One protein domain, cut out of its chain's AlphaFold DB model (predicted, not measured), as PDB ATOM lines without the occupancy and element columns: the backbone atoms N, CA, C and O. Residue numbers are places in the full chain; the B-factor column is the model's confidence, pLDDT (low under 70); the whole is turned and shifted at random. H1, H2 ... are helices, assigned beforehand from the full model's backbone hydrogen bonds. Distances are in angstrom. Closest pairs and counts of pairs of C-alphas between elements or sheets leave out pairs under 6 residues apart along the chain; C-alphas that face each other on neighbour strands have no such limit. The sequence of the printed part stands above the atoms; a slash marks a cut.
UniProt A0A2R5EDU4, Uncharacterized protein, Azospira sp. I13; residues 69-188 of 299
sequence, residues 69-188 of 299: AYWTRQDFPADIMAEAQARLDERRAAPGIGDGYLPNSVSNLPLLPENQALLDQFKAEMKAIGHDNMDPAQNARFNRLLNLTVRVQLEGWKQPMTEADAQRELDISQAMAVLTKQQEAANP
ATOM      1  N   ALA A  69       4.762 -16.708 -52.767       40.81
ATOM      2  CA  ALA A  69       3.498 -16.940 -52.081       40.81
ATOM      3  C   ALA A  69       3.108 -18.425 -51.945       40.81
ATOM      4  O   ALA A  69       2.470 -18.780 -50.957       40.81
ATOM      5  N   TYR A  70       3.518 -19.314 -52.861       38.69
ATOM      6  CA  TYR A  70       3.225 -20.755 -52.736       38.69
ATOM      7  C   TYR A  70       4.063 -21.445 -51.634       38.69
ATOM      8  O   TYR A  70       3.771 -22.571 -51.237       38.69
ATOM      9  N   TRP A  71       5.105 -20.774 -51.123       46.56
ATOM     10  CA  TRP A  71       6.157 -21.376 -50.290       46.56
ATOM     11  C   TRP A  71       6.072 -21.033 -48.809       46.56
ATOM     12  O   TRP A  71       6.650 -21.735 -47.983       46.56
ATOM     13  N   THR A  72       5.352 -19.977 -48.447       50.38
ATOM     14  CA  THR A  72       5.015 -19.708 -47.053       50.38
ATOM     15  C   THR A  72       3.834 -20.582 -46.663       50.38
ATOM     16  O   THR A  72       2.687 -20.144 -46.736       50.38
ATOM     17  N   ARG A  73       4.105 -21.811 -46.199       52.59
ATOM     18  CA  ARG A  73       3.197 -22.417 -45.216       52.59
ATOM     19  C   ARG A  73       3.048 -21.385 -44.102       52.59
ATOM     20  O   ARG A  73       4.030 -21.044 -43.459       52.59
ATOM     21  N   GLN A  74       1.863 -20.805 -43.949       55.28
ATOM     22  CA  GLN A  74       1.597 -19.919 -42.814       55.28
ATOM     23  C   GLN A  74       1.448 -20.727 -41.522       55.28
ATOM     24  O   GLN A  74       1.790 -20.233 -40.452       55.28
ATOM     25  N   ASP A  75       1.057 -21.997 -41.650       67.69
ATOM     26  CA  ASP A  75       0.818 -22.900 -40.533       67.69
ATOM     27  C   ASP A  75       2.003 -23.860 -40.374       67.69
ATOM     28  O   ASP A  75       2.034 -24.962 -40.932       67.69
ATOM     29  N   PHE A  76       3.024 -23.423 -39.639       81.19
ATOM     30  CA  PHE A  76       4.102 -24.308 -39.202       81.19
ATOM     31  C   PHE A  76       3.687 -25.066 -37.933       81.19
ATOM     32  O   PHE A  76       3.026 -24.488 -37.064       81.19
ATOM     33  N   PRO A  77       4.098 -26.337 -37.777       84.69
ATOM     34  CA  PRO A  77       3.936 -27.063 -36.521       84.69
ATOM     35  C   PRO A  77       4.537 -26.308 -35.326       84.69
ATOM     36  O   PRO A  77       5.521 -25.575 -35.463       84.69
ATOM     37  N   ALA A  78       3.961 -26.502 -34.136       85.06
ATOM     38  CA  ALA A  78       4.362 -25.776 -32.929       85.06
ATOM     39  C   ALA A  78       5.838 -26.002 -32.556       85.06
ATOM     40  O   ALA A  78       6.495 -25.079 -32.080       85.06
ATOM     41  N   ASP A  79       6.380 -27.194 -32.811       88.31
ATOM     42  CA  ASP A  79       7.790 -27.514 -32.588       88.31
ATOM     43  C   ASP A  79       8.726 -26.765 -33.553       88.31
ATOM     44  O   ASP A  79       9.801 -26.329 -33.140       88.31
ATOM     45  N   ILE A  80       8.313 -26.547 -34.810       87.62
ATOM     46  CA  ILE A  80       9.060 -25.726 -35.779       87.62
ATOM     47  C   ILE A  80       9.046 -24.259 -35.356       87.62
ATOM     48  O   ILE A  80      10.089 -23.610 -35.373       87.62
ATOM     49  N   MET A  81       7.884 -23.739 -34.953       86.31
ATOM     50  CA  MET A  81       7.752 -22.351 -34.499       86.31
ATOM     51  C   MET A  81       8.550 -22.090 -33.220       86.31
ATOM     52  O   MET A  81       9.217 -21.062 -33.121       86.31
ATOM     53  N   ALA A  82       8.531 -23.026 -32.267       86.81
ATOM     54  CA  ALA A  82       9.311 -22.928 -31.037       86.81
ATOM     55  C   ALA A  82      10.820 -22.932 -31.320       86.81
ATOM     56  O   ALA A  82      11.546 -22.093 -30.790       86.81
ATOM     57  N   GLU A  83      11.300 -23.825 -32.191       83.81
ATOM     58  CA  GLU A  83      12.716 -23.850 -32.565       83.81
ATOM     59  C   GLU A  83      13.125 -22.618 -33.383       83.81
ATOM     60  O   GLU A  83      14.199 -22.062 -33.164       83.81
ATOM     61  N   ALA A  84      12.269 -22.151 -34.294       85.00
ATOM     62  CA  ALA A  84      12.502 -20.924 -35.047       85.00
ATOM     63  C   ALA A  84      12.613 -19.705 -34.121       85.00
ATOM     64  O   ALA A  84      13.530 -18.900 -34.278       85.00
ATOM     65  N   GLN A  85      11.726 -19.595 -33.130       85.31
ATOM     66  CA  GLN A  85      11.781 -18.538 -32.126       85.31
ATOM     67  C   GLN A  85      13.068 -18.628 -31.295       85.31
ATOM     68  O   GLN A  85      13.763 -17.626 -31.169       85.31
ATOM     69  N   ALA A  86      13.449 -19.821 -30.825       83.56
ATOM     70  CA  ALA A  86      14.696 -20.020 -30.084       83.56
ATOM     71  C   ALA A  86      15.930 -19.586 -30.898       83.56
ATOM     72  O   ALA A  86      16.765 -18.832 -30.406       83.56
ATOM     73  N   ARG A  87      16.007 -19.974 -32.180       78.94
ATOM     74  CA  ARG A  87      17.099 -19.560 -33.079       78.94
ATOM     75  C   ARG A  87      17.088 -18.054 -33.373       78.94
ATOM     76  O   ARG A  87      18.146 -17.480 -33.628       78.94
ATOM     77  N   LEU A  88      15.923 -17.400 -33.373       77.75
ATOM     78  CA  LEU A  88      15.826 -15.941 -33.496       77.75
ATOM     79  C   LEU A  88      16.260 -15.223 -32.216       77.75
ATOM     80  O   LEU A  88      16.952 -14.212 -32.307       77.75
ATOM     81  N   ASP A  89      15.892 -15.735 -31.047       80.12
ATOM     82  CA  ASP A  89      16.298 -15.162 -29.762       80.12
ATOM     83  C   ASP A  89      17.810 -15.294 -29.548       80.12
ATOM     84  O   ASP A  89      18.448 -14.329 -29.131       80.12
ATOM     85  N   GLU A  90      18.410 -16.416 -29.962       70.12
ATOM     86  CA  GLU A  90      19.869 -16.568 -30.040       70.12
ATOM     87  C   GLU A  90      20.509 -15.485 -30.926       70.12
ATOM     88  O   GLU A  90      21.474 -14.845 -30.520       70.12
ATOM     89  N   ARG A  91      19.952 -15.216 -32.117       69.44
ATOM     90  CA  ARG A  91      20.472 -14.160 -33.012       69.44
ATOM     91  C   ARG A  91      20.360 -12.763 -32.407       69.44
ATOM     92  O   ARG A  91      21.201 -11.912 -32.671       69.44
ATOM     93  N   ARG A  92      19.314 -12.513 -31.620       68.25
ATOM     94  CA  ARG A  92      19.067 -11.219 -30.974       68.25
ATOM     95  C   ARG A  92      19.955 -10.974 -29.763       68.25
ATOM     96  O   ARG A  92      20.201  -9.815 -29.449       68.25
ATOM     97  N   ALA A  93      20.399 -12.027 -29.080       58.75
ATOM     98  CA  ALA A  93      21.258 -11.915 -27.906       58.75
ATOM     99  C   ALA A  93      22.686 -11.440 -28.247       58.75
ATOM    100  O   ALA A  93      23.342 -10.854 -27.388       58.75
ATOM    101  N   ALA A  94      23.131 -11.611 -29.498       53.72
ATOM    102  CA  ALA A  94      24.429 -11.137 -29.988       53.72
ATOM    103  C   ALA A  94      24.315 -10.296 -31.275       53.72
ATOM    104  O   ALA A  94      24.778 -10.699 -32.350       53.72
ATOM    105  N   PRO A  95      23.713  -9.097 -31.183       46.03
ATOM    106  CA  PRO A  95      23.637  -8.181 -32.309       46.03
ATOM    107  C   PRO A  95      25.049  -7.676 -32.643       46.03
ATOM    108  O   PRO A  95      25.763  -7.178 -31.773       46.03
ATOM    109  N   GLY A  96      25.476  -7.824 -33.899       41.53
ATOM    110  CA  GLY A  96      26.816  -7.426 -34.362       41.53
ATOM    111  C   GLY A  96      27.727  -8.579 -34.798       41.53
ATOM    112  O   GLY A  96      28.787  -8.335 -35.374       41.53
ATOM    113  N   ILE A  97      27.304  -9.833 -34.618       44.31
ATOM    114  CA  ILE A  97      27.924 -10.996 -35.266       44.31
ATOM    115  C   ILE A  97      27.134 -11.305 -36.545       44.31
ATOM    116  O   ILE A  97      26.142 -12.023 -36.523       44.31
ATOM    117  N   GLY A  98      27.563 -10.740 -37.678       40.34
ATOM    118  CA  GLY A  98      27.075 -11.173 -38.995       40.34
ATOM    119  C   GLY A  98      25.710 -10.631 -39.432       40.34
ATOM    120  O   GLY A  98      24.927 -11.371 -40.022       40.34
ATOM    121  N   ASP A  99      25.452  -9.333 -39.248       32.22
ATOM    122  CA  ASP A  99      24.234  -8.663 -39.756       32.22
ATOM    123  C   ASP A  99      24.230  -8.433 -41.290       32.22
ATOM    124  O   ASP A  99      23.436  -7.681 -41.848       32.22
ATOM    125  N   GLY A 100      25.125  -9.110 -42.010       30.69
ATOM    126  CA  GLY A 100      25.193  -9.122 -43.463       30.69
ATOM    127  C   GLY A 100      25.446 -10.536 -43.957       30.69
ATOM    128  O   GLY A 100      26.563 -11.027 -43.856       30.69
ATOM    129  N   TYR A 101      24.392 -11.170 -44.479       37.06
ATOM    130  CA  TYR A 101      24.422 -12.344 -45.359       37.06
ATOM    131  C   TYR A 101      25.455 -13.435 -44.999       37.06
ATOM    132  O   TYR A 101      26.519 -13.477 -45.598       37.06
ATOM    133  N   LEU A 102      25.062 -14.378 -44.122       41.66
ATOM    134  CA  LEU A 102      25.746 -15.657 -43.808       41.66
ATOM    135  C   LEU A 102      27.170 -15.469 -43.229       41.66
ATOM    136  O   LEU A 102      28.066 -15.142 -44.003       41.66
ATOM    137  N   PRO A 103      27.469 -15.775 -41.938       43.00
ATOM    138  CA  PRO A 103      27.425 -17.163 -41.459       43.00
ATOM    139  C   PRO A 103      27.404 -17.342 -39.907       43.00
ATOM    140  O   PRO A 103      28.449 -17.354 -39.263       43.00
ATOM    141  N   ASN A 104      26.260 -17.691 -39.305       37.84
ATOM    142  CA  ASN A 104      26.255 -18.433 -38.019       37.84
ATOM    143  C   ASN A 104      26.561 -19.932 -38.220       37.84
ATOM    144  O   ASN A 104      26.257 -20.773 -37.377       37.84
ATOM    145  N   SER A 105      27.111 -20.284 -39.380       50.16
ATOM    146  CA  SER A 105      27.471 -21.641 -39.747       50.16
ATOM    147  C   SER A 105      28.952 -21.651 -40.072       50.16
ATOM    148  O   SER A 105      29.480 -20.728 -40.698       50.16
ATOM    149  N   VAL A 106      29.624 -22.721 -39.681       55.47
ATOM    150  CA  VAL A 106      30.967 -23.057 -40.138       55.47
ATOM    151  C   VAL A 106      30.850 -23.452 -41.614       55.47
ATOM    152  O   VAL A 106      30.878 -24.617 -41.998       55.47
ATOM    153  N   SER A 107      30.559 -22.448 -42.434       57.91
ATOM    154  CA  SER A 107      30.063 -22.609 -43.793       57.91
ATOM    155  C   SER A 107      31.182 -23.205 -44.640       57.91
ATOM    156  O   SER A 107      32.362 -22.887 -44.442       57.91
ATOM    157  N   ASN A 108      30.815 -24.070 -45.582       65.19
ATOM    158  CA  ASN A 108      31.737 -24.782 -46.470       65.19
ATOM    159  C   ASN A 108      32.679 -25.779 -45.779       65.19
ATOM    160  O   ASN A 108      33.690 -26.152 -46.376       65.19
ATOM    161  N   LEU A 109      32.388 -26.237 -44.554       79.62
ATOM    162  CA  LEU A 109      33.104 -27.412 -44.058       79.62
ATOM    163  C   LEU A 109      32.847 -28.628 -44.961       79.62
ATOM    164  O   LEU A 109      31.752 -28.752 -45.516       79.62
ATOM    165  N   PRO A 110      33.828 -29.542 -45.095       82.38
ATOM    166  CA  PRO A 110      33.639 -30.764 -45.860       82.38
ATOM    167  C   PRO A 110      32.407 -31.535 -45.380       82.38
ATOM    168  O   PRO A 110      32.289 -31.889 -44.198       82.38
ATOM    169  N   LEU A 111      31.499 -31.799 -46.318       85.94
ATOM    170  CA  LEU A 111      30.308 -32.593 -46.061       85.94
ATOM    171  C   LEU A 111      30.685 -34.017 -45.659       85.94
ATOM    172  O   LEU A 111      31.743 -34.544 -46.015       85.94
ATOM    173  N   LEU A 112      29.787 -34.643 -44.910       87.88
ATOM    174  CA  LEU A 112      29.846 -36.078 -44.669       87.88
ATOM    175  C   LEU A 112      29.584 -36.839 -45.983       87.88
ATOM    176  O   LEU A 112      28.784 -36.360 -46.795       87.88
ATOM    177  N   PRO A 113      30.219 -38.003 -46.214       90.56
ATOM    178  CA  PRO A 113      29.991 -38.806 -47.419       90.56
ATOM    179  C   PRO A 113      28.510 -39.105 -47.678       90.56
ATOM    180  O   PRO A 113      28.054 -39.050 -48.817       90.56
ATOM    181  N   GLU A 114      27.742 -39.349 -46.618       92.19
ATOM    182  CA  GLU A 114      26.303 -39.607 -46.661       92.19
ATOM    183  C   GLU A 114      25.534 -38.394 -47.201       92.19
ATOM    184  O   GLU A 114      24.650 -38.525 -48.045       92.19
ATOM    185  N   ASN A 115      25.920 -37.192 -46.774       91.38
ATOM    186  CA  ASN A 115      25.278 -35.950 -47.200       91.38
ATOM    187  C   ASN A 115      25.712 -35.537 -48.606       91.38
ATOM    188  O   ASN A 115      24.918 -34.966 -49.351       91.38
ATOM    189  N   GLN A 116      26.936 -35.884 -49.010       91.75
ATOM    190  CA  GLN A 116      27.361 -35.770 -50.400       91.75
ATOM    191  C   GLN A 116      26.538 -36.701 -51.304       91.75
ATOM    192  O   GLN A 116      26.049 -36.260 -52.342       91.75
ATOM    193  N   ALA A 117      26.306 -37.947 -50.880       93.69
ATOM    194  CA  ALA A 117      25.455 -38.887 -51.604       93.69
ATOM    195  C   ALA A 117      24.000 -38.391 -51.705       93.69
ATOM    196  O   ALA A 117      23.401 -38.479 -52.777       93.69
ATOM    197  N   LEU A 118      23.458 -37.797 -50.635       93.38
ATOM    198  CA  LEU A 118      22.135 -37.164 -50.656       93.38
ATOM    199  C   LEU A 118      22.066 -36.007 -51.666       93.38
ATOM    200  O   LEU A 118      21.113 -35.909 -52.437       93.38
ATOM    201  N   LEU A 119      23.092 -35.151 -51.718       92.19
ATOM    202  CA  LEU A 119      23.163 -34.082 -52.718       92.19
ATOM    203  C   LEU A 119      23.220 -34.623 -54.144       92.19
ATOM    204  O   LEU A 119      22.612 -34.051 -55.049       92.19
ATOM    205  N   ASP A 120      23.955 -35.706 -54.367       94.25
ATOM    206  CA  ASP A 120      24.058 -36.314 -55.688       94.25
ATOM    207  C   ASP A 120      22.742 -36.991 -56.100       94.25
ATOM    208  O   ASP A 120      22.341 -36.877 -57.260       94.25
ATOM    209  N   GLN A 121      21.998 -37.563 -55.146       94.38
ATOM    210  CA  GLN A 121      20.621 -38.014 -55.357       94.38
ATOM    211  C   GLN A 121      19.703 -36.850 -55.759       94.38
ATOM    212  O   GLN A 121      18.994 -36.957 -56.763       94.38
ATOM    213  N   PHE A 122      19.744 -35.719 -55.046       93.12
ATOM    214  CA  PHE A 122      18.942 -34.539 -55.394       93.12
ATOM    215  C   PHE A 122      19.265 -34.017 -56.795       93.12
ATOM    216  O   PHE A 122      18.355 -33.705 -57.563       93.12
ATOM    217  N   LYS A 123      20.549 -33.952 -57.170       92.06
ATOM    218  CA  LYS A 123      20.971 -33.548 -58.522       92.06
ATOM    219  C   LYS A 123      20.475 -34.514 -59.593       92.06
ATOM    220  O   LYS A 123      20.037 -34.065 -60.651       92.06
ATOM    221  N   ALA A 124      20.550 -35.820 -59.338       92.31
ATOM    222  CA  ALA A 124      20.056 -36.832 -60.264       92.31
ATOM    223  C   ALA A 124      18.542 -36.694 -60.478       92.31
ATOM    224  O   ALA A 124      18.083 -36.728 -61.618       92.31
ATOM    225  N   GLU A 125      17.783 -36.460 -59.406       90.81
ATOM    226  CA  GLU A 125      16.339 -36.254 -59.482       90.81
ATOM    227  C   GLU A 125      15.983 -34.945 -60.202       90.81
ATOM    228  O   GLU A 125      15.175 -34.952 -61.125       90.81
ATOM    229  N   MET A 126      16.651 -33.834 -59.878       89.44
ATOM    230  CA  MET A 126      16.478 -32.561 -60.590       89.44
ATOM    231  C   MET A 126      16.757 -32.696 -62.094       89.44
ATOM    232  O   MET A 126      16.016 -32.154 -62.914       89.44
ATOM    233  N   LYS A 127      17.795 -33.455 -62.465       89.06
ATOM    234  CA  LYS A 127      18.112 -33.760 -63.866       89.06
ATOM    235  C   LYS A 127      17.030 -34.620 -64.527       89.06
ATOM    236  O   LYS A 127      16.742 -34.407 -65.700       89.06
ATOM    237  N   ALA A 128      16.454 -35.577 -63.799       86.94
ATOM    238  CA  ALA A 128      15.389 -36.446 -64.297       86.94
ATOM    239  C   ALA A 128      14.067 -35.696 -64.515       86.94
ATOM    240  O   ALA A 128      13.353 -36.005 -65.464       86.94
ATOM    241  N   ILE A 129      13.762 -34.701 -63.674       84.38
ATOM    242  CA  ILE A 129      12.596 -33.829 -63.860       84.38
ATOM    243  C   ILE A 129      12.744 -33.008 -65.156       84.38
ATOM    244  O   ILE A 129      11.784 -32.883 -65.912       84.38
ATOM    245  N   GLY A 130      13.954 -32.516 -65.451       72.19
ATOM    246  CA  GLY A 130      14.263 -31.799 -66.696       72.19
ATOM    247  C   GLY A 130      13.667 -30.386 -66.759       72.19
ATOM    248  O   GLY A 130      12.699 -30.076 -66.079       72.19
ATOM    249  N   HIS A 131      14.257 -29.492 -67.558       65.75
ATOM    250  CA  HIS A 131      13.952 -28.050 -67.504       65.75
ATOM    251  C   HIS A 131      12.833 -27.571 -68.440       65.75
ATOM    252  O   HIS A 131      12.367 -26.445 -68.283       65.75
ATOM    253  N   ASP A 132      12.392 -28.398 -69.392       61.84
ATOM    254  CA  ASP A 132      11.726 -27.867 -70.588       61.84
ATOM    255  C   ASP A 132      10.204 -28.076 -70.648       61.84
ATOM    256  O   ASP A 132       9.561 -27.398 -71.440       61.84
ATOM    257  N   ASN A 133       9.601 -28.948 -69.825       54.03
ATOM    258  CA  ASN A 133       8.139 -29.167 -69.778       54.03
ATOM    259  C   ASN A 133       7.683 -29.736 -68.420       54.03
ATOM    260  O   ASN A 133       7.129 -30.832 -68.350       54.03
ATOM    261  N   MET A 134       7.949 -29.012 -67.331       69.38
ATOM    262  CA  MET A 134       7.539 -29.452 -65.995       69.38
ATOM    263  C   MET A 134       6.035 -29.260 -65.783       69.38
ATOM    264  O   MET A 134       5.514 -28.152 -65.940       69.38
ATOM    265  N   ASP A 135       5.346 -30.312 -65.344       80.38
ATOM    266  CA  ASP A 135       4.034 -30.144 -64.721       80.38
ATOM    267  C   ASP A 135       4.161 -29.376 -63.374       80.38
ATOM    268  O   ASP A 135       5.264 -29.230 -62.826       80.38
ATOM    269  N   PRO A 136       3.063 -28.838 -62.806       80.31
ATOM    270  CA  PRO A 136       3.134 -28.077 -61.556       80.31
ATOM    271  C   PRO A 136       3.742 -28.849 -60.372       80.31
ATOM    272  O   PRO A 136       4.409 -28.245 -59.531       80.31
ATOM    273  N   ALA A 137       3.549 -30.169 -60.302       77.75
ATOM    274  CA  ALA A 137       4.073 -31.001 -59.220       77.75
ATOM    275  C   ALA A 137       5.582 -31.245 -59.378       77.75
ATOM    276  O   ALA A 137       6.334 -31.177 -58.405       77.75
ATOM    277  N   GLN A 138       6.039 -31.452 -60.609       79.69
ATOM    278  CA  GLN A 138       7.438 -31.560 -60.998       79.69
ATOM    279  C   GLN A 138       8.200 -30.266 -60.722       79.69
ATOM    280  O   GLN A 138       9.273 -30.302 -60.120       79.69
ATOM    281  N   ASN A 139       7.617 -29.119 -61.066       79.56
ATOM    282  CA  ASN A 139       8.201 -27.822 -60.743       79.56
ATOM    283  C   ASN A 139       8.280 -27.606 -59.221       79.56
ATOM    284  O   ASN A 139       9.309 -27.175 -58.698       79.56
ATOM    285  N   ALA A 140       7.229 -27.961 -58.474       80.38
ATOM    286  CA  ALA A 140       7.251 -27.888 -57.014       80.38
ATOM    287  C   ALA A 140       8.347 -28.787 -56.410       80.38
ATOM    288  O   ALA A 140       9.089 -28.349 -55.528       80.38
ATOM    289  N   ARG A 141       8.503 -30.018 -56.917       86.38
ATOM    290  CA  ARG A 141       9.558 -30.945 -56.484       86.38
ATOM    291  C   ARG A 141      10.951 -30.421 -56.825       86.38
ATOM    292  O   ARG A 141      11.809 -30.417 -55.950       86.38
ATOM    293  N   PHE A 142      11.170 -29.927 -58.039       84.62
ATOM    294  CA  PHE A 142      12.455 -29.373 -58.466       84.62
ATOM    295  C   PHE A 142      12.897 -28.201 -57.579       84.62
ATOM    296  O   PHE A 142      14.006 -28.193 -57.046       84.62
ATOM    297  N   ASN A 143      12.002 -27.242 -57.335       83.00
ATOM    298  CA  ASN A 143      12.294 -26.101 -56.466       83.00
ATOM    299  C   ASN A 143      12.502 -26.518 -55.007       83.00
ATOM    300  O   ASN A 143      13.351 -25.955 -54.312       83.00
ATOM    301  N   ARG A 144      11.768 -27.530 -54.532       84.62
ATOM    302  CA  ARG A 144      12.017 -28.118 -53.216       84.62
ATOM    303  C   ARG A 144      13.434 -28.693 -53.147       84.62
ATOM    304  O   ARG A 144      14.172 -28.322 -52.244       84.62
ATOM    305  N   LEU A 145      13.847 -29.506 -54.117       85.19
ATOM    306  CA  LEU A 145      15.191 -30.098 -54.176       85.19
ATOM    307  C   LEU A 145      16.309 -29.046 -54.239       85.19
ATOM    308  O   LEU A 145      17.340 -29.214 -53.583       85.19
ATOM    309  N   LEU A 146      16.099 -27.936 -54.953       85.69
ATOM    310  CA  LEU A 146      17.025 -26.798 -54.939       85.69
ATOM    311  C   LEU A 146      17.199 -26.224 -53.527       85.69
ATOM    312  O   LEU A 146      18.322 -26.025 -53.068       85.69
ATOM    313  N   ASN A 147      16.098 -25.999 -52.811       81.44
ATOM    314  CA  ASN A 147      16.151 -25.471 -51.450       81.44
ATOM    315  C   ASN A 147      16.769 -26.473 -50.464       81.44
ATOM    316  O   ASN A 147      17.584 -26.084 -49.629       81.44
ATOM    317  N   LEU A 148      16.436 -27.760 -50.584       85.25
ATOM    318  CA  LEU A 148      17.028 -28.820 -49.766       85.25
ATOM    319  C   LEU A 148      18.538 -28.940 -50.006       85.25
ATOM    320  O   LEU A 148      19.288 -29.111 -49.049       85.25
ATOM    321  N   THR A 149      18.997 -28.762 -51.249       82.56
ATOM    322  CA  THR A 149      20.428 -28.733 -51.594       82.56
ATOM    323  C   THR A 149      21.164 -27.663 -50.794       82.56
ATOM    324  O   THR A 149      22.194 -27.952 -50.188       82.56
ATOM    325  N   VAL A 150      20.610 -26.449 -50.723       83.19
ATOM    326  CA  VAL A 150      21.196 -25.360 -49.928       83.19
ATOM    327  C   VAL A 150      21.240 -25.730 -48.441       83.19
ATOM    328  O   VAL A 150      22.243 -25.477 -47.779       83.19
ATOM    329  N   ARG A 151      20.197 -26.376 -47.899       84.56
ATOM    330  CA  ARG A 151      20.180 -26.791 -46.482       84.56
ATOM    331  C   ARG A 151      21.229 -27.844 -46.170       84.56
ATOM    332  O   ARG A 151      21.974 -27.678 -45.208       84.56
ATOM    333  N   VAL A 152      21.344 -28.872 -47.004       85.88
ATOM    334  CA  VAL A 152      22.368 -29.910 -46.832       85.88
ATOM    335  C   VAL A 152      23.774 -29.320 -46.971       85.88
ATOM    336  O   VAL A 152      24.667 -29.707 -46.229       85.88
ATOM    337  N   GLN A 153      23.984 -28.333 -47.845       83.25
ATOM    338  CA  GLN A 153      25.275 -27.641 -47.951       83.25
ATOM    339  C   GLN A 153      25.636 -26.828 -46.698       83.25
ATOM    340  O   GLN A 153      26.811 -26.742 -46.346       83.25
ATOM    341  N   LEU A 154      24.648 -26.236 -46.020       79.31
ATOM    342  CA  LEU A 154      24.871 -25.419 -44.823       79.31
ATOM    343  C   LEU A 154      25.013 -26.253 -43.541       79.31
ATOM    344  O   LEU A 154      25.822 -25.923 -42.677       79.31
ATOM    345  N   GLU A 155      24.241 -27.333 -43.417       83.81
ATOM    346  CA  GLU A 155      24.087 -28.092 -42.167       83.81
ATOM    347  C   GLU A 155      24.674 -29.513 -42.239       83.81
ATOM    348  O   GLU A 155      25.067 -30.087 -41.222       83.81
ATOM    349  N   GLY A 156      24.829 -30.066 -43.443       84.00
ATOM    350  CA  GLY A 156      25.250 -31.451 -43.683       84.00
ATOM    351  C   GLY A 156      26.728 -31.744 -43.405       84.00
ATOM    352  O   GLY A 156      27.220 -32.838 -43.680       84.00
ATOM    353  N   TRP A 157      27.481 -30.799 -42.857       87.06
ATOM    354  CA  TRP A 157      28.820 -31.082 -42.342       87.06
ATOM    355  C   TRP A 157      28.788 -31.599 -40.894       87.06
ATOM    356  O   TRP A 157      29.752 -32.247 -40.472       87.06
ATOM    357  N   LYS A 158      27.702 -31.323 -40.149       86.88
ATOM    358  CA  LYS A 158      27.567 -31.606 -38.709       86.88
ATOM    359  C   LYS A 158      27.309 -33.081 -38.434       86.88
ATOM    360  O   LYS A 158      28.030 -33.706 -37.665       86.88
ATOM    361  N   GLN A 159      26.281 -33.625 -39.078       87.12
ATOM    362  CA  GLN A 159      25.788 -34.985 -38.874       87.12
ATOM    363  C   GLN A 159      25.116 -35.508 -40.150       87.12
ATOM    364  O   GLN A 159      24.723 -34.693 -40.993       87.12
ATOM    365  N   PRO A 160      24.976 -36.835 -40.322       89.94
ATOM    366  CA  PRO A 160      24.214 -37.395 -41.432       89.94
ATOM    367  C   PRO A 160      22.789 -36.833 -41.438       89.94
ATOM    368  O   PRO A 160      22.148 -36.747 -40.392       89.94
ATOM    369  N   MET A 161      22.317 -36.422 -42.608       90.00
ATOM    370  CA  MET A 161      20.995 -35.855 -42.828       90.00
ATOM    371  C   MET A 161      20.209 -36.751 -43.774       90.00
ATOM    372  O   MET A 161      20.735 -37.277 -44.754       90.00
ATOM    373  N   THR A 162      18.918 -36.874 -43.508       92.38
ATOM    374  CA  THR A 162      17.935 -37.399 -44.453       92.38
ATOM    375  C   THR A 162      17.254 -36.254 -45.212       92.38
ATOM    376  O   THR A 162      17.377 -35.080 -44.852       92.38
ATOM    377  N   GLU A 163      16.470 -36.573 -46.251       89.75
ATOM    378  CA  GLU A 163      15.614 -35.573 -46.914       89.75
ATOM    379  C   GLU A 163      14.642 -34.911 -45.918       89.75
ATOM    380  O   GLU A 163      14.376 -33.713 -46.011       89.75
ATOM    381  N   ALA A 164      14.142 -35.672 -44.936       90.00
ATOM    382  CA  ALA A 164      13.242 -35.162 -43.905       90.00
ATOM    383  C   ALA A 164      13.945 -34.158 -42.979       90.00
ATOM    384  O   ALA A 164      13.369 -33.117 -42.669       90.00
ATOM    385  N   ASP A 165      15.201 -34.414 -42.608       88.19
ATOM    386  CA  ASP A 165      15.992 -33.480 -41.798       88.19
ATOM    387  C   ASP A 165      16.273 -32.184 -42.566       88.19
ATOM    388  O   ASP A 165      16.104 -31.085 -42.038       88.19
ATOM    389  N   ALA A 166      16.629 -32.293 -43.850       86.62
ATOM    390  CA  ALA A 166      16.820 -31.132 -44.717       86.62
ATOM    391  C   ALA A 166      15.520 -30.326 -44.894       86.62
ATOM    392  O   ALA A 166      15.559 -29.092 -44.934       86.62
ATOM    393  N   GLN A 167      14.370 -31.006 -44.967       88.00
ATOM    394  CA  GLN A 167      13.065 -30.353 -45.006       88.00
ATOM    395  C   GLN A 167      12.763 -29.638 -43.695       88.00
ATOM    396  O   GLN A 167      12.311 -28.498 -43.722       88.00
ATOM    397  N   ARG A 168      13.055 -30.267 -42.557       87.94
ATOM    398  CA  ARG A 168      12.865 -29.653 -41.248       87.94
ATOM    399  C   ARG A 168      13.681 -28.365 -41.118       87.94
ATOM    400  O   ARG A 168      13.149 -27.348 -40.688       87.94
ATOM    401  N   GLU A 169      14.940 -28.368 -41.553       84.94
ATOM    402  CA  GLU A 169      15.787 -27.164 -41.575       84.94
ATOM    403  C   GLU A 169      15.259 -26.073 -42.521       84.94
ATOM    404  O   GLU A 169      15.354 -24.875 -42.227       84.94
ATOM    405  N   LEU A 170      14.673 -26.467 -43.654       84.62
ATOM    406  CA  LEU A 170      13.986 -25.536 -44.545       84.62
ATOM    407  C   LEU A 170      12.767 -24.905 -43.854       84.62
ATOM    408  O   LEU A 170      12.632 -23.681 -43.884       84.62
ATOM    409  N   ASP A 171      11.941 -25.717 -43.196       83.00
ATOM    410  CA  ASP A 171      10.724 -25.282 -42.506       83.00
ATOM    411  C   ASP A 171      11.052 -24.315 -41.356       83.00
ATOM    412  O   ASP A 171      10.459 -23.241 -41.280       83.00
ATOM    413  N   ILE A 172      12.059 -24.614 -40.521       82.25
ATOM    414  CA  ILE A 172      12.531 -23.696 -39.465       82.25
ATOM    415  C   ILE A 172      12.984 -22.368 -40.077       82.25
ATOM    416  O   ILE A 172      12.658 -21.298 -39.566       82.25
ATOM    417  N   SER A 173      13.734 -22.403 -41.184       79.75
ATOM    418  CA  SER A 173      14.204 -21.177 -41.832       79.75
ATOM    419  C   SER A 173      13.066 -20.316 -42.368       79.75
ATOM    420  O   SER A 173      13.184 -19.090 -42.343       79.75
ATOM    421  N   GLN A 174      12.002 -20.930 -42.878       80.94
ATOM    422  CA  GLN A 174      10.828 -20.203 -43.348       80.94
ATOM    423  C   GLN A 174      10.002 -19.669 -42.172       80.94
ATOM    424  O   GLN A 174       9.594 -18.508 -42.205       80.94
ATOM    425  N   ALA A 175       9.840 -20.457 -41.106       80.25
ATOM    426  CA  ALA A 175       9.185 -20.038 -39.868       80.25
ATOM    427  C   ALA A 175       9.892 -18.838 -39.220       80.25
ATOM    428  O   ALA A 175       9.235 -17.869 -38.844       80.25
ATOM    429  N   MET A 176      11.231 -18.836 -39.182       79.56
ATOM    430  CA  MET A 176      12.007 -17.675 -38.731       79.56
ATOM    431  C   MET A 176      11.698 -16.434 -39.573       79.56
ATOM    432  O   MET A 176      11.454 -15.368 -39.020       79.56
ATOM    433  N   ALA A 177      11.652 -16.559 -40.904       76.94
ATOM    434  CA  ALA A 177      11.338 -15.431 -41.780       76.94
ATOM    435  C   ALA A 177       9.911 -14.892 -41.559       76.94
ATOM    436  O   ALA A 177       9.693 -13.683 -41.632       76.94
ATOM    437  N   VAL A 178       8.943 -15.769 -41.270       78.94
ATOM    438  CA  VAL A 178       7.577 -15.368 -40.903       78.94
ATOM    439  C   VAL A 178       7.570 -14.616 -39.573       78.94
ATOM    440  O   VAL A 178       7.000 -13.528 -39.507       78.94
ATOM    441  N   LEU A 179       8.244 -15.138 -38.546       79.69
ATOM    442  CA  LEU A 179       8.353 -14.493 -37.235       79.69
ATOM    443  C   LEU A 179       9.031 -13.120 -37.323       79.69
ATOM    444  O   LEU A 179       8.537 -12.161 -36.735       79.69
ATOM    445  N   THR A 180      10.108 -12.989 -38.102       78.19
ATOM    446  CA  THR A 180      10.777 -11.699 -38.334       78.19
ATOM    447  C   THR A 180       9.834 -10.691 -38.990       78.19
ATOM    448  O   THR A 180       9.678  -9.586 -38.477       78.19
ATOM    449  N   LYS A 181       9.114 -11.083 -40.051       77.81
ATOM    450  CA  LYS A 181       8.123 -10.208 -40.705       77.81
ATOM    451  C   LYS A 181       6.979  -9.808 -39.768       77.81
ATOM    452  O   LYS A 181       6.530  -8.667 -39.803       77.81
ATOM    453  N   GLN A 182       6.499 -10.728 -38.930       78.81
ATOM    454  CA  GLN A 182       5.467 -10.432 -37.928       78.81
ATOM    455  C   GLN A 182       5.966  -9.428 -36.882       78.81
ATOM    456  O   GLN A 182       5.222  -8.536 -36.483       78.81
ATOM    457  N   GLN A 183       7.228  -9.537 -36.467       74.25
ATOM    458  CA  GLN A 183       7.854  -8.614 -35.518       74.25
ATOM    459  C   GLN A 183       8.069  -7.221 -36.123       74.25
ATOM    460  O   GLN A 183       7.795  -6.227 -35.454       74.25
ATOM    461  N   GLU A 184       8.497  -7.138 -37.385       73.12
ATOM    462  CA  GLU A 184       8.618  -5.877 -38.132       73.12
ATOM    463  C   GLU A 184       7.256  -5.193 -38.321       73.12
ATOM    464  O   GLU A 184       7.133  -3.984 -38.148       73.12
ATOM    465  N   ALA A 185       6.207  -5.968 -38.611       71.12
ATOM    466  CA  ALA A 185       4.846  -5.449 -38.716       71.12
ATOM    467  C   ALA A 185       4.282  -4.977 -37.361       71.12
ATOM    468  O   ALA A 185       3.503  -4.025 -37.320       71.12
ATOM    469  N   ALA A 186       4.672  -5.622 -36.255       68.19
ATOM    470  CA  ALA A 186       4.250  -5.259 -34.902       68.19
ATOM    471  C   ALA A 186       4.998  -4.036 -34.331       68.19
ATOM    472  O   ALA A 186       4.459  -3.352 -33.464       68.19
ATOM    473  N   ASN A 187       6.207  -3.740 -34.822       53.12
ATOM    474  CA  ASN A 187       7.009  -2.572 -34.447       53.12
ATOM    475  C   ASN A 187       7.510  -1.831 -35.703       53.12
ATOM    476  O   ASN A 187       8.666  -1.995 -36.089       53.12
ATOM    477  N   PRO A 188       6.692  -0.954 -36.318       54.81
ATOM    478  CA  PRO A 188       7.057  -0.230 -37.544       54.81
ATOM    479  C   PRO A 188       8.151   0.845 -37.358       54.81
ATOM    480  O   PRO A 188       8.472   1.562 -38.302       54.81
TER     481      PRO A 188
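AT A GLANCE: This is residues 69 to 188 of the 299 residues of an uncharacterized protein of Azospira sp. I13 (UniProt A0A2R5EDU4). What shape does the model show? A long helix, H4, joins two parts: its first residues pack at about a right angle on H3 of a helical hairpin, H2 and H3, and farther along it crosses H1 as an X. H1 lies away from the hairpin, and a long loop, residues 94 to 112, leads from H1 back to it; residues 92 to 98 and 181 to 188 stick out. What is it made of, and how large is it? The printed part has 120 residues with four named helices, H1 to H4 in chain order, and no named strand, and its class is all helix. It is only just compact, close to loose, with a radius of gyration of the C-alphas of 16.1 A and spans of 45 by 34 by 26 A.

HOW THE PARTS SIT: What does the first helix meet? H1, residues 78 to 93, touches H4, residues 163 to 186, with residues 168 to 179 of H4 alone. Their closest C-alphas, of Ala 84 and Met 176, are 4.9 A apart, at a steep tilt of 63 degrees, the same way. H1 is apart from H2, residues 113 to 129, and from H3, residues 136 to 155. How do the next two helices stand? H2 and H3 form a hairpin and touch, the closest C-alphas, of Met 126 and Phe 142, being 5.6 A apart, at a shallow tilt of 20 degrees, opposite ways. Where does H4 meet them? Residues 163 to 170 of H4 touch residues 147 to 152 of H3, about perpendicular at 90 degrees, with the closest C-alphas, of Leu 148 and Ala 166, 5.6 A apart. H2 and H4 are close but not clearly touching, with the C-alphas of Leu 118 and Glu 163 closest at 7.7 A. Are the helix backbones complete? In H1, H2, H3 and H4 every O i to N i+4 pair is within hydrogen-bond range.

IN THESE COORDINATES: Where do the first helices run? H1 begins at C-alpha 78 (4.362, -25.776, -32.929) and is 22.4 A long from first to last C-alpha; H2 is 24.4 A long. Where do the later ones run? H3 is 28.5 A long, and H4, the longest, is 34.5 A long and ends at C-alpha 186 (4.250, -5.259, -34.902).

THE WHOLE: How far does it reach? The two C-alphas farthest apart, of Ala 93 and Asn 133, are 47.1 A from each other. Is it continuous? The printed part has no cut; the link from H1 to H2 is long, with 19 residues. Where is confidence low? The mean pLDDT of the printed part is 75.7, and residues 69 to 75, 91 to 108, 131 to 134 and 186 to 188 are under 70.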